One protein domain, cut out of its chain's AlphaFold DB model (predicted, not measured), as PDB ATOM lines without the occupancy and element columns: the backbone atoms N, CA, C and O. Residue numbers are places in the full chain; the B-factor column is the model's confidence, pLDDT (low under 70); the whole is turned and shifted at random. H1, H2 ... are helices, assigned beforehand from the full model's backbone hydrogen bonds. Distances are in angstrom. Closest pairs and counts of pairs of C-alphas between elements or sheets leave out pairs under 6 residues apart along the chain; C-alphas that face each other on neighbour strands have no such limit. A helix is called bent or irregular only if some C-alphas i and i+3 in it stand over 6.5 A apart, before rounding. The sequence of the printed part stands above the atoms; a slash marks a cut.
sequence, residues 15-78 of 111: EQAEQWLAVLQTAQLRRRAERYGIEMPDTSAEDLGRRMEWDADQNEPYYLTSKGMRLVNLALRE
ATOM      1  N   GLU A  15      -8.075 -38.719  21.420       81.00
ATOM      2  CA  GLU A  15      -9.526 -38.899  21.279       81.00
ATOM      3  C   GLU A  15     -10.115 -39.715  22.436       81.00
ATOM      4  O   GLU A  15     -11.163 -39.367  22.979       81.00
ATOM      5  N   GLN A  16      -9.415 -40.758  22.887       78.94
ATOM      6  CA  GLN A  16      -9.845 -41.558  24.037       78.94
ATOM      7  C   GLN A  16      -9.860 -40.728  25.330       78.94
ATOM      8  O   GLN A  16     -10.784 -40.855  26.138       78.94
ATOM      9  N   ALA A  17      -8.875 -39.841  25.510       80.94
ATOM     10  CA  ALA A  17      -8.816 -38.935  26.655       80.94
ATOM     11  C   ALA A  17      -9.962 -37.910  26.634       80.94
ATOM     12  O   ALA A  17     -10.558 -37.629  27.675       80.94
ATOM     13  N   GLU A  18     -10.305 -37.381  25.459       82.38
ATOM     14  CA  GLU A  18     -11.442 -36.471  25.283       82.38
ATOM     15  C   GLU A  18     -12.777 -37.160  25.586       82.38
ATOM     16  O   GLU A  18     -13.611 -36.606  26.308       82.38
ATOM     17  N   GLN A  19     -12.962 -38.392  25.106       81.62
ATOM     18  CA  GLN A  19     -14.147 -39.190  25.420       81.62
ATOM     19  C   GLN A  19     -14.250 -39.463  26.929       81.62
ATOM     20  O   GLN A  19     -15.323 -39.316  27.515       81.62
ATOM     21  N   TRP A  20     -13.134 -39.780  27.593       81.81
ATOM     22  CA  TRP A  20     -13.108 -39.987  29.045       81.81
ATOM     23  C   TRP A  20     -13.450 -38.718  29.824       81.81
ATOM     24  O   TRP A  20     -14.244 -38.743  30.769       81.81
ATOM     25  N   LEU A  21     -12.915 -37.575  29.395       85.25
ATOM     26  CA  LEU A  21     -13.267 -36.286  29.975       85.25
ATOM     27  C   LEU A  21     -14.773 -36.007  29.843       85.25
ATOM     28  O   LEU A  21     -15.388 -35.545  30.806       85.25
ATOM     29  N   ALA A  22     -15.379 -36.324  28.698       84.69
ATOM     30  CA  ALA A  22     -16.812 -36.141  28.475       84.69
ATOM     31  C   ALA A  22     -17.673 -37.019  29.406       84.69
ATOM     32  O   ALA A  22     -18.685 -36.549  29.941       84.69
ATOM     33  N   VAL A  23     -17.250 -38.258  29.682       85.44
ATOM     34  CA  VAL A  23     -17.885 -39.142  30.681       85.44
ATOM     35  C   VAL A  23     -17.837 -38.509  32.072       85.44
ATOM     36  O   VAL A  23     -18.868 -38.384  32.741       85.44
ATOM     37  N   LEU A  24     -16.661 -38.038  32.498       85.06
ATOM     38  CA  LEU A  24     -16.492 -37.391  33.802       85.06
ATOM     39  C   LEU A  24     -17.345 -36.122  33.926       85.06
ATOM     40  O   LEU A  24     -18.012 -35.918  34.944       85.06
ATOM     41  N   GLN A  25     -17.369 -35.288  32.887       87.31
ATOM     42  CA  GLN A  25     -18.198 -34.082  32.843       87.31
ATOM     43  C   GLN A  25     -19.689 -34.422  32.914       87.31
ATOM     44  O   GLN A  25     -20.436 -33.778  33.653       87.31
ATOM     45  N   THR A  26     -20.122 -35.470  32.215       87.38
ATOM     46  CA  THR A  26     -21.507 -35.950  32.260       87.38
ATOM     47  C   THR A  26     -21.883 -36.444  33.656       87.38
ATOM     48  O   THR A  26     -22.953 -36.104  34.162       87.38
ATOM     49  N   ALA A  27     -20.997 -37.183  34.330       85.81
ATOM     50  CA  ALA A  27     -21.218 -37.639  35.701       85.81
ATOM     51  C   ALA A  27     -21.310 -36.466  36.693       85.81
ATOM     52  O   ALA A  27     -22.168 -36.452  37.579       85.81
ATOM     53  N   GLN A  28     -20.459 -35.448  36.534       87.81
ATOM     54  CA  GLN A  28     -20.531 -34.224  37.335       87.81
ATOM     55  C   GLN A  28     -21.835 -33.454  37.090       87.81
ATOM     56  O   GLN A  28     -22.471 -33.007  38.051       87.81
ATOM     57  N   LEU A  29     -22.256 -33.329  35.828       87.12
ATOM     58  CA  LEU A  29     -23.521 -32.701  35.454       87.12
ATOM     59  C   LEU A  29     -24.712 -33.452  36.035       87.12
ATOM     60  O   LEU A  29     -25.579 -32.806  36.611       87.12
ATOM     61  N   ARG A  30     -24.714 -34.787  35.990       86.50
ATOM     62  CA  ARG A  30     -25.764 -35.625  36.587       86.50
ATOM     63  C   ARG A  30     -25.930 -35.346  38.081       86.50
ATOM     64  O   ARG A  30     -27.020 -35.004  38.522       86.50
ATOM     65  N   ARG A  31     -24.830 -35.343  38.843       87.00
ATOM     66  CA  ARG A  31     -24.851 -34.987  40.278       87.00
ATOM     67  C   ARG A  31     -25.331 -33.556  40.530       87.00
ATOM     68  O   ARG A  31     -25.850 -33.237  41.600       87.00
ATOM     69  N   ARG A  32     -25.079 -32.629  39.600       85.00
ATOM     70  CA  ARG A  32     -25.586 -31.255  39.705       85.00
ATOM     71  C   ARG A  32     -27.084 -31.224  39.400       85.00
ATOM     72  O   ARG A  32     -27.816 -30.678  40.212       85.00
ATOM     73  N   ALA A  33     -27.525 -31.846  38.315       88.06
ATOM     74  CA  ALA A  33     -28.923 -31.941  37.914       88.06
ATOM     75  C   ALA A  33     -29.787 -32.576  39.015       88.06
ATOM     76  O   ALA A  33     -30.778 -31.974  39.410       88.06
ATOM     77  N   GLU A  34     -29.342 -33.681  39.623       87.50
ATOM     78  CA  GLU A  34     -30.016 -34.323  40.764       87.50
ATOM     79  C   GLU A  34     -30.218 -33.364  41.948       87.50
ATOM     80  O   GLU A  34     -31.299 -33.306  42.530       87.50
ATOM     81  N   ARG A  35     -29.210 -32.546  42.280       85.94
ATOM     82  CA  ARG A  35     -29.319 -31.545  43.361       85.94
ATOM     83  C   ARG A  35     -30.323 -30.434  43.063       85.94
ATOM     84  O   ARG A  35     -30.852 -29.840  44.000       85.94
ATOM     85  N   TYR A  36     -30.539 -30.124  41.788       82.44
ATOM     86  CA  TYR A  36     -31.504 -29.119  41.344       82.44
ATOM     87  C   TYR A  36     -32.851 -29.729  40.921       82.44
ATOM     88  O   TYR A  36     -33.765 -28.975  40.618       82.44
ATOM     89  N   GLY A  37     -33.000 -31.060  40.942       84.25
ATOM     90  CA  GLY A  37     -34.213 -31.749  40.488       84.25
ATOM     91  C   GLY A  37     -34.447 -31.654  38.976       84.25
ATOM     92  O   GLY A  37     -35.592 -31.682  38.539       84.25
ATOM     93  N   ILE A  38     -33.382 -31.500  38.189       86.19
ATOM     94  CA  ILE A  38     -33.453 -31.340  36.733       86.19
ATOM     95  C   ILE A  38     -33.354 -32.705  36.063       86.19
ATOM     96  O   ILE A  38     -32.474 -33.505  36.390       86.19
ATOM     97  N   GLU A  39     -34.240 -32.953  35.104       84.25
ATOM     98  CA  GLU A  39     -34.245 -34.177  34.313       84.25
ATOM     99  C   GLU A  39     -33.068 -34.198  33.328       84.25
ATOM    100  O   GLU A  39     -32.779 -33.216  32.638       84.25
ATOM    101  N   MET A  40     -32.356 -35.324  33.291       84.44
ATOM    102  CA  MET A  40     -31.258 -35.522  32.351       84.44
ATOM    103  C   MET A  40     -31.821 -35.959  30.994       84.44
ATOM    104  O   MET A  40     -32.712 -36.806  30.963       84.44
ATOM    105  N   PRO A  41     -31.302 -35.431  29.874       83.25
ATOM    106  CA  PRO A  41     -31.712 -35.872  28.552       83.25
ATOM    107  C   PRO A  41     -31.329 -37.335  28.332       83.25
ATOM    108  O   PRO A  41     -30.310 -37.808  28.846       83.25
ATOM    109  N   ASP A  42     -32.148 -38.026  27.543       79.50
ATOM    110  CA  ASP A  42     -31.920 -39.420  27.191       79.50
ATOM    111  C   ASP A  42     -30.605 -39.561  26.421       79.50
ATOM    112  O   ASP A  42     -30.411 -38.996  25.343       79.50
ATOM    113  N   THR A  43     -29.681 -40.312  27.008       77.19
ATOM    114  CA  THR A  43     -28.355 -40.547  26.449       77.19
ATOM    115  C   THR A  43     -28.355 -41.586  25.326       77.19
ATOM    116  O   THR A  43     -27.322 -41.780  24.694       77.19
ATOM    117  N   SER A  44     -29.481 -42.268  25.088       74.56
ATOM    118  CA  SER A  44     -29.649 -43.197  23.966       74.56
ATOM    119  C   SER A  44     -29.925 -42.486  22.635       74.56
ATOM    120  O   SER A  44     -29.708 -43.068  21.573       74.56
ATOM    121  N   ALA A  45     -30.359 -41.221  22.677       79.12
ATOM    122  CA  ALA A  45     -30.532 -40.401  21.489       79.12
ATOM    123  C   ALA A  45     -29.161 -39.979  20.935       79.12
ATOM    124  O   ALA A  45     -28.384 -39.319  21.623       79.12
ATOM    125  N   GLU A  46     -28.875 -40.333  19.681       76.62
ATOM    126  CA  GLU A  46     -27.560 -40.165  19.035       76.62
ATOM    127  C   GLU A  46     -27.087 -38.696  18.959       76.62
ATOM    128  O   GLU A  46     -25.894 -38.402  18.871       76.62
ATOM    129  N   ASP A  47     -28.021 -37.744  19.028       81.12
ATOM    130  CA  ASP A  47     -27.726 -36.315  19.043       81.12
ATOM    131  C   ASP A  47     -27.422 -35.762  20.444       81.12
ATOM    132  O   ASP A  47     -26.805 -34.696  20.556       81.12
ATOM    133  N   LEU A  48     -27.819 -36.464  21.509       78.94
ATOM    134  CA  LEU A  48     -27.707 -36.022  22.905       78.94
ATOM    135  C   LEU A  48     -26.741 -36.866  23.730       78.94
ATOM    136  O   LEU A  48     -26.158 -36.336  24.677       78.94
ATOM    137  N   GLY A  49     -26.514 -38.121  23.354       81.12
ATOM    138  CA  GLY A  49     -25.559 -39.008  23.993       81.12
ATOM    139  C   GLY A  49     -24.743 -39.819  22.996       81.12
ATOM    140  O   GLY A  49     -25.119 -40.011  21.842       81.12
ATOM    141  N   ARG A  50     -23.574 -40.264  23.449       81.25
ATOM    142  CA  ARG A  50     -22.685 -41.148  22.703       81.25
ATOM    143  C   ARG A  50     -22.086 -42.182  23.655       81.25
ATOM    144  O   ARG A  50     -21.898 -41.912  24.844       81.25
ATOM    145  N   ARG A  51     -21.827 -43.376  23.125       80.81
ATOM    146  CA  ARG A  51     -21.110 -44.447  23.820       80.81
ATOM    147  C   ARG A  51     -19.606 -44.318  23.561       80.81
ATOM    148  O   ARG A  51     -19.203 -43.825  22.512       80.81
ATOM    149  N   MET A  52     -18.793 -44.715  24.531       75.88
ATOM    150  CA  MET A  52     -17.345 -44.764  24.371       75.88
ATOM    151  C   MET A  52     -16.981 -45.839  23.336       75.88
ATOM    152  O   MET A  52     -17.551 -46.917  23.339       75.88
ATOM    153  N   GLU A  53     -16.100 -45.538  22.384       71.12
ATOM    154  CA  GLU A  53     -15.861 -46.460  21.252       71.12
ATOM    155  C   GLU A  53     -14.751 -47.482  21.523       71.12
ATOM    156  O   GLU A  53     -14.638 -48.485  20.822       71.12
ATOM    157  N   TRP A  54     -13.894 -47.200  22.503       70.31
ATOM    158  CA  TRP A  54     -12.666 -47.952  22.764       70.31
ATOM    159  C   TRP A  54     -12.719 -48.828  24.006       70.31
ATOM    160  O   TRP A  54     -11.833 -49.661  24.191       70.31
ATOM    161  N   ASP A  55     -13.714 -48.618  24.858       65.88
ATOM    162  CA  ASP A  55     -14.011 -49.547  25.930       65.88
ATOM    163  C   ASP A  55     -14.853 -50.682  25.315       65.88
ATOM    164  O   ASP A  55     -15.575 -50.477  24.338       65.88
ATOM    165  N   ALA A  56     -14.637 -51.914  25.768       59.34
ATOM    166  CA  ALA A  56     -15.316 -53.104  25.243       59.34
ATOM    167  C   ALA A  56     -16.348 -53.652  26.241       59.34
ATOM    168  O   ALA A  56     -16.983 -54.685  25.989       59.34
ATOM    169  N   ASP A  57     -16.491 -52.991  27.389       65.81
ATOM    170  CA  ASP A  57     -17.338 -53.429  28.480       65.81
ATOM    171  C   ASP A  57     -18.815 -53.077  28.216       65.81
ATOM    172  O   ASP A  57     -19.202 -51.946  27.927       65.81
ATOM    173  N   GLN A  58     -19.717 -54.055  28.327       57.16
ATOM    174  CA  GLN A  58     -21.144 -53.841  28.028       57.16
ATOM    175  C   GLN A  58     -21.844 -52.895  29.019       57.16
ATOM    176  O   GLN A  58     -22.961 -52.454  28.753       57.16
ATOM    177  N   ASN A  59     -21.190 -52.571  30.138       58.41
ATOM    178  CA  ASN A  59     -21.661 -51.629  31.154       58.41
ATOM    179  C   ASN A  59     -21.205 -50.179  30.927       58.41
ATOM    180  O   ASN A  59     -21.343 -49.347  31.829       58.41
ATOM    181  N   GLU A  60     -20.652 -49.862  29.758       60.78
ATOM    182  CA  GLU A  60     -20.107 -48.538  29.485       60.78
ATOM    183  C   GLU A  60     -21.104 -47.390  29.728       60.78
ATOM    184  O   GLU A  60     -22.238 -47.398  29.229       60.78
ATOM    185  N   PRO A  61     -20.682 -46.348  30.465       63.53
ATOM    186  CA  PRO A  61     -21.518 -45.194  30.725       63.53
ATOM    187  C   PRO A  61     -21.650 -44.334  29.465       63.53
ATOM    188  O   PRO A  61     -20.679 -43.768  28.965       63.53
ATOM    189  N   TYR A  62     -22.884 -44.159  28.994       75.69
ATOM    190  CA  TYR A  62     -23.184 -43.156  27.977       75.69
ATOM    191  C   TYR A  62     -22.839 -41.753  28.495       75.69
ATOM    192  O   TYR A  62     -23.238 -41.366  29.603       75.69
ATOM    193  N   TYR A  63     -22.134 -40.974  27.676       82.31
ATOM    194  CA  TYR A  63     -21.825 -39.576  27.960       82.31
ATOM    195  C   TYR A  63     -22.646 -38.647  27.075       82.31
ATOM    196  O   TYR A  63     -23.068 -39.013  25.980       82.31
ATOM    197  N   LEU A  64     -22.892 -37.430  27.556       84.06
ATOM    198  CA  LEU A  64     -23.618 -36.430  26.790       84.06
ATOM    199  C   LEU A  64     -22.733 -35.848  25.692       84.06
ATOM    200  O   LEU A  64     -21.580 -35.487  25.926       84.06
ATOM    201  N   THR A  65     -23.305 -35.680  24.504       85.44
ATOM    202  CA  THR A  65     -22.675 -34.885  23.449       85.44
ATOM    203  C   THR A  65     -22.602 -33.415  23.876       85.44
ATOM    204  O   THR A  65     -23.275 -32.972  24.811       85.44
ATOM    205  N   SER A  66     -21.843 -32.602  23.140       84.12
ATOM    206  CA  SER A  66     -21.788 -31.149  23.361       84.12
ATOM    207  C   SER A  66     -23.177 -30.490  23.353       84.12
ATOM    208  O   SER A  66     -23.436 -29.562  24.125       84.12
ATOM    209  N   LYS A  67     -24.101 -31.001  22.527       83.88
ATOM    210  CA  LYS A  67     -25.498 -30.555  22.463       83.88
ATOM    211  C   LYS A  67     -26.269 -30.960  23.721       83.88
ATOM    212  O   LYS A  67     -26.894 -30.094  24.336       83.88
ATOM    213  N   GLY A  68     -26.170 -32.224  24.142       83.56
ATOM    214  CA  GLY A  68     -26.789 -32.719  25.376       83.56
ATOM    215  C   GLY A  68     -26.306 -31.964  26.616       83.56
ATOM    216  O   GLY A  68     -27.111 -31.485  27.416       83.56
ATOM    217  N   MET A  69     -24.996 -31.733  26.726       86.06
ATOM    218  CA  MET A  69     -24.414 -30.930  27.804       86.06
ATOM    219  C   MET A  69     -24.927 -29.489  27.806       86.06
ATOM    220  O   MET A  69     -25.167 -28.915  28.872       86.06
ATOM    221  N   ARG A  70     -25.090 -28.870  26.630       87.62
ATOM    222  CA  ARG A  70     -25.596 -27.495  26.525       87.62
ATOM    223  C   ARG A  70     -27.043 -27.388  26.999       87.62
ATOM    224  O   ARG A  70     -27.359 -26.414  27.676       87.62
ATOM    225  N   LEU A  71     -27.885 -28.374  26.688       88.31
ATOM    226  CA  LEU A  71     -29.271 -28.417  27.165       88.31
ATOM    227  C   LEU A  71     -29.340 -28.498  28.693       88.31
ATOM    228  O   LEU A  71     -30.015 -27.680  29.313       88.31
ATOM    229  N   VAL A  72     -28.577 -29.405  29.309       87.69
ATOM    230  CA  VAL A  72     -28.542 -29.542  30.779       87.69
ATOM    231  C   VAL A  72     -28.026 -28.267  31.442       87.69
ATOM    232  O   VAL A  72     -28.584 -27.808  32.435       87.69
ATOM    233  N   ASN A  73     -26.977 -27.654  30.889       87.94
ATOM    234  CA  ASN A  73     -26.445 -26.398  31.414       87.94
ATOM    235  C   ASN A  73     -27.433 -25.231  31.284       87.94
ATOM    236  O   ASN A  73     -27.472 -24.373  32.166       87.94
ATOM    237  N   LEU A  74     -28.222 -25.188  30.207       90.50
ATOM    238  CA  LEU A  74     -29.275 -24.189  30.040       90.50
ATOM    239  C   LEU A  74     -30.350 -24.364  31.118       90.50
ATOM    240  O   LEU A  74     -30.637 -23.410  31.836       90.50
ATOM    241  N   ALA A  75     -30.849 -25.590  31.298       87.06
ATOM    242  CA  ALA A  75     -31.836 -25.913  32.326       87.06
ATOM    243  C   ALA A  75     -31.321 -25.585  33.741       87.06
ATOM    244  O   ALA A  75     -32.021 -24.969  34.542       87.06
ATOM    245  N   LEU A  76     -30.056 -25.912  34.034       88.56
ATOM    246  CA  LEU A  76     -29.402 -25.556  35.299       88.56
ATOM    247  C   LEU A  76     -29.370 -24.048  35.533       88.56
ATOM    248  O   LEU A  76     -29.616 -23.589  36.647       88.56
ATOM    249  N   ARG A  77     -29.060 -23.278  34.489       89.25
ATOM    250  CA  ARG A  77     -28.986 -21.820  34.573       89.25
ATOM    251  C   ARG A  77     -30.361 -21.191  34.789       89.25
ATOM    252  O   ARG A  77     -30.459 -20.198  35.508       89.25
ATOM    253  N   GLU A  78     -31.400 -21.743  34.173       88.69
ATOM    254  CA  GLU A  78     -32.781 -21.294  34.363       88.69
ATOM    255  C   GLU A  78     -33.259 -21.542  35.795       88.69
ATOM    256  O   GLU A  78     -33.760 -20.617  36.437       88.69
TER     257      GLU A  78
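What this domain is: This is residues 15 to 78 of the 111 residues of an uncharacterized protein of Pseudomonas sp. NFIX28 (UniProt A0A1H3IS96). Two helices lie side by side and run the same way, the shorter H2 beside the later part of the longer H1. A long link with no named element folds back from the end of H1 to the beginning of H2, and within it residues 49 to 50 pair briefly with residues 63 to 64. The printed part has 64 residues with two named helices, H1 then H2, and no named strand; its class is all helix. It is compact, with a radius of gyration of the C-alphas of 11.6 A, yet elongated in outline, spanning 36 by 20 by 19 A.

How they stand to each other: Begin with H1, residues 15 to 36, and go along to H2, residues 66 to 78. The two touch, and their closest C-alphas are those of Ala 33 and Leu 76, 6.9 A apart. H1 touches H2 with residues 26 to 36 alone. Their lines stand at a shallow tilt of 23 degrees, and they run the same way. Between them look at residues 49 to 50 and 63 to 64, a short antiparallel pairing. In H1 and H2 every backbone O i to N i+4 pair is within hydrogen-bond range.

Where its parts are: Find C-alpha 15 at (-9.526, -38.899, 21.279); from there H1 runs 31.3 A to C-alpha 36 at (-31.504, -29.119, 41.344). H2 begins at C-alpha 66 and runs 18.4 A to C-alpha 78 at (-32.781, -21.294, 34.363). Neither helix is bent.

The domain as a whole: The two C-alphas farthest apart are those of Ala 56 and Glu 78, at 37.4 A. The printed part has no cut. The link from H1 to H2 is long, 29 residues. Mean pLDDT of the printed part is 81.0; look for low confidence, under 70, at residues 55 to 61.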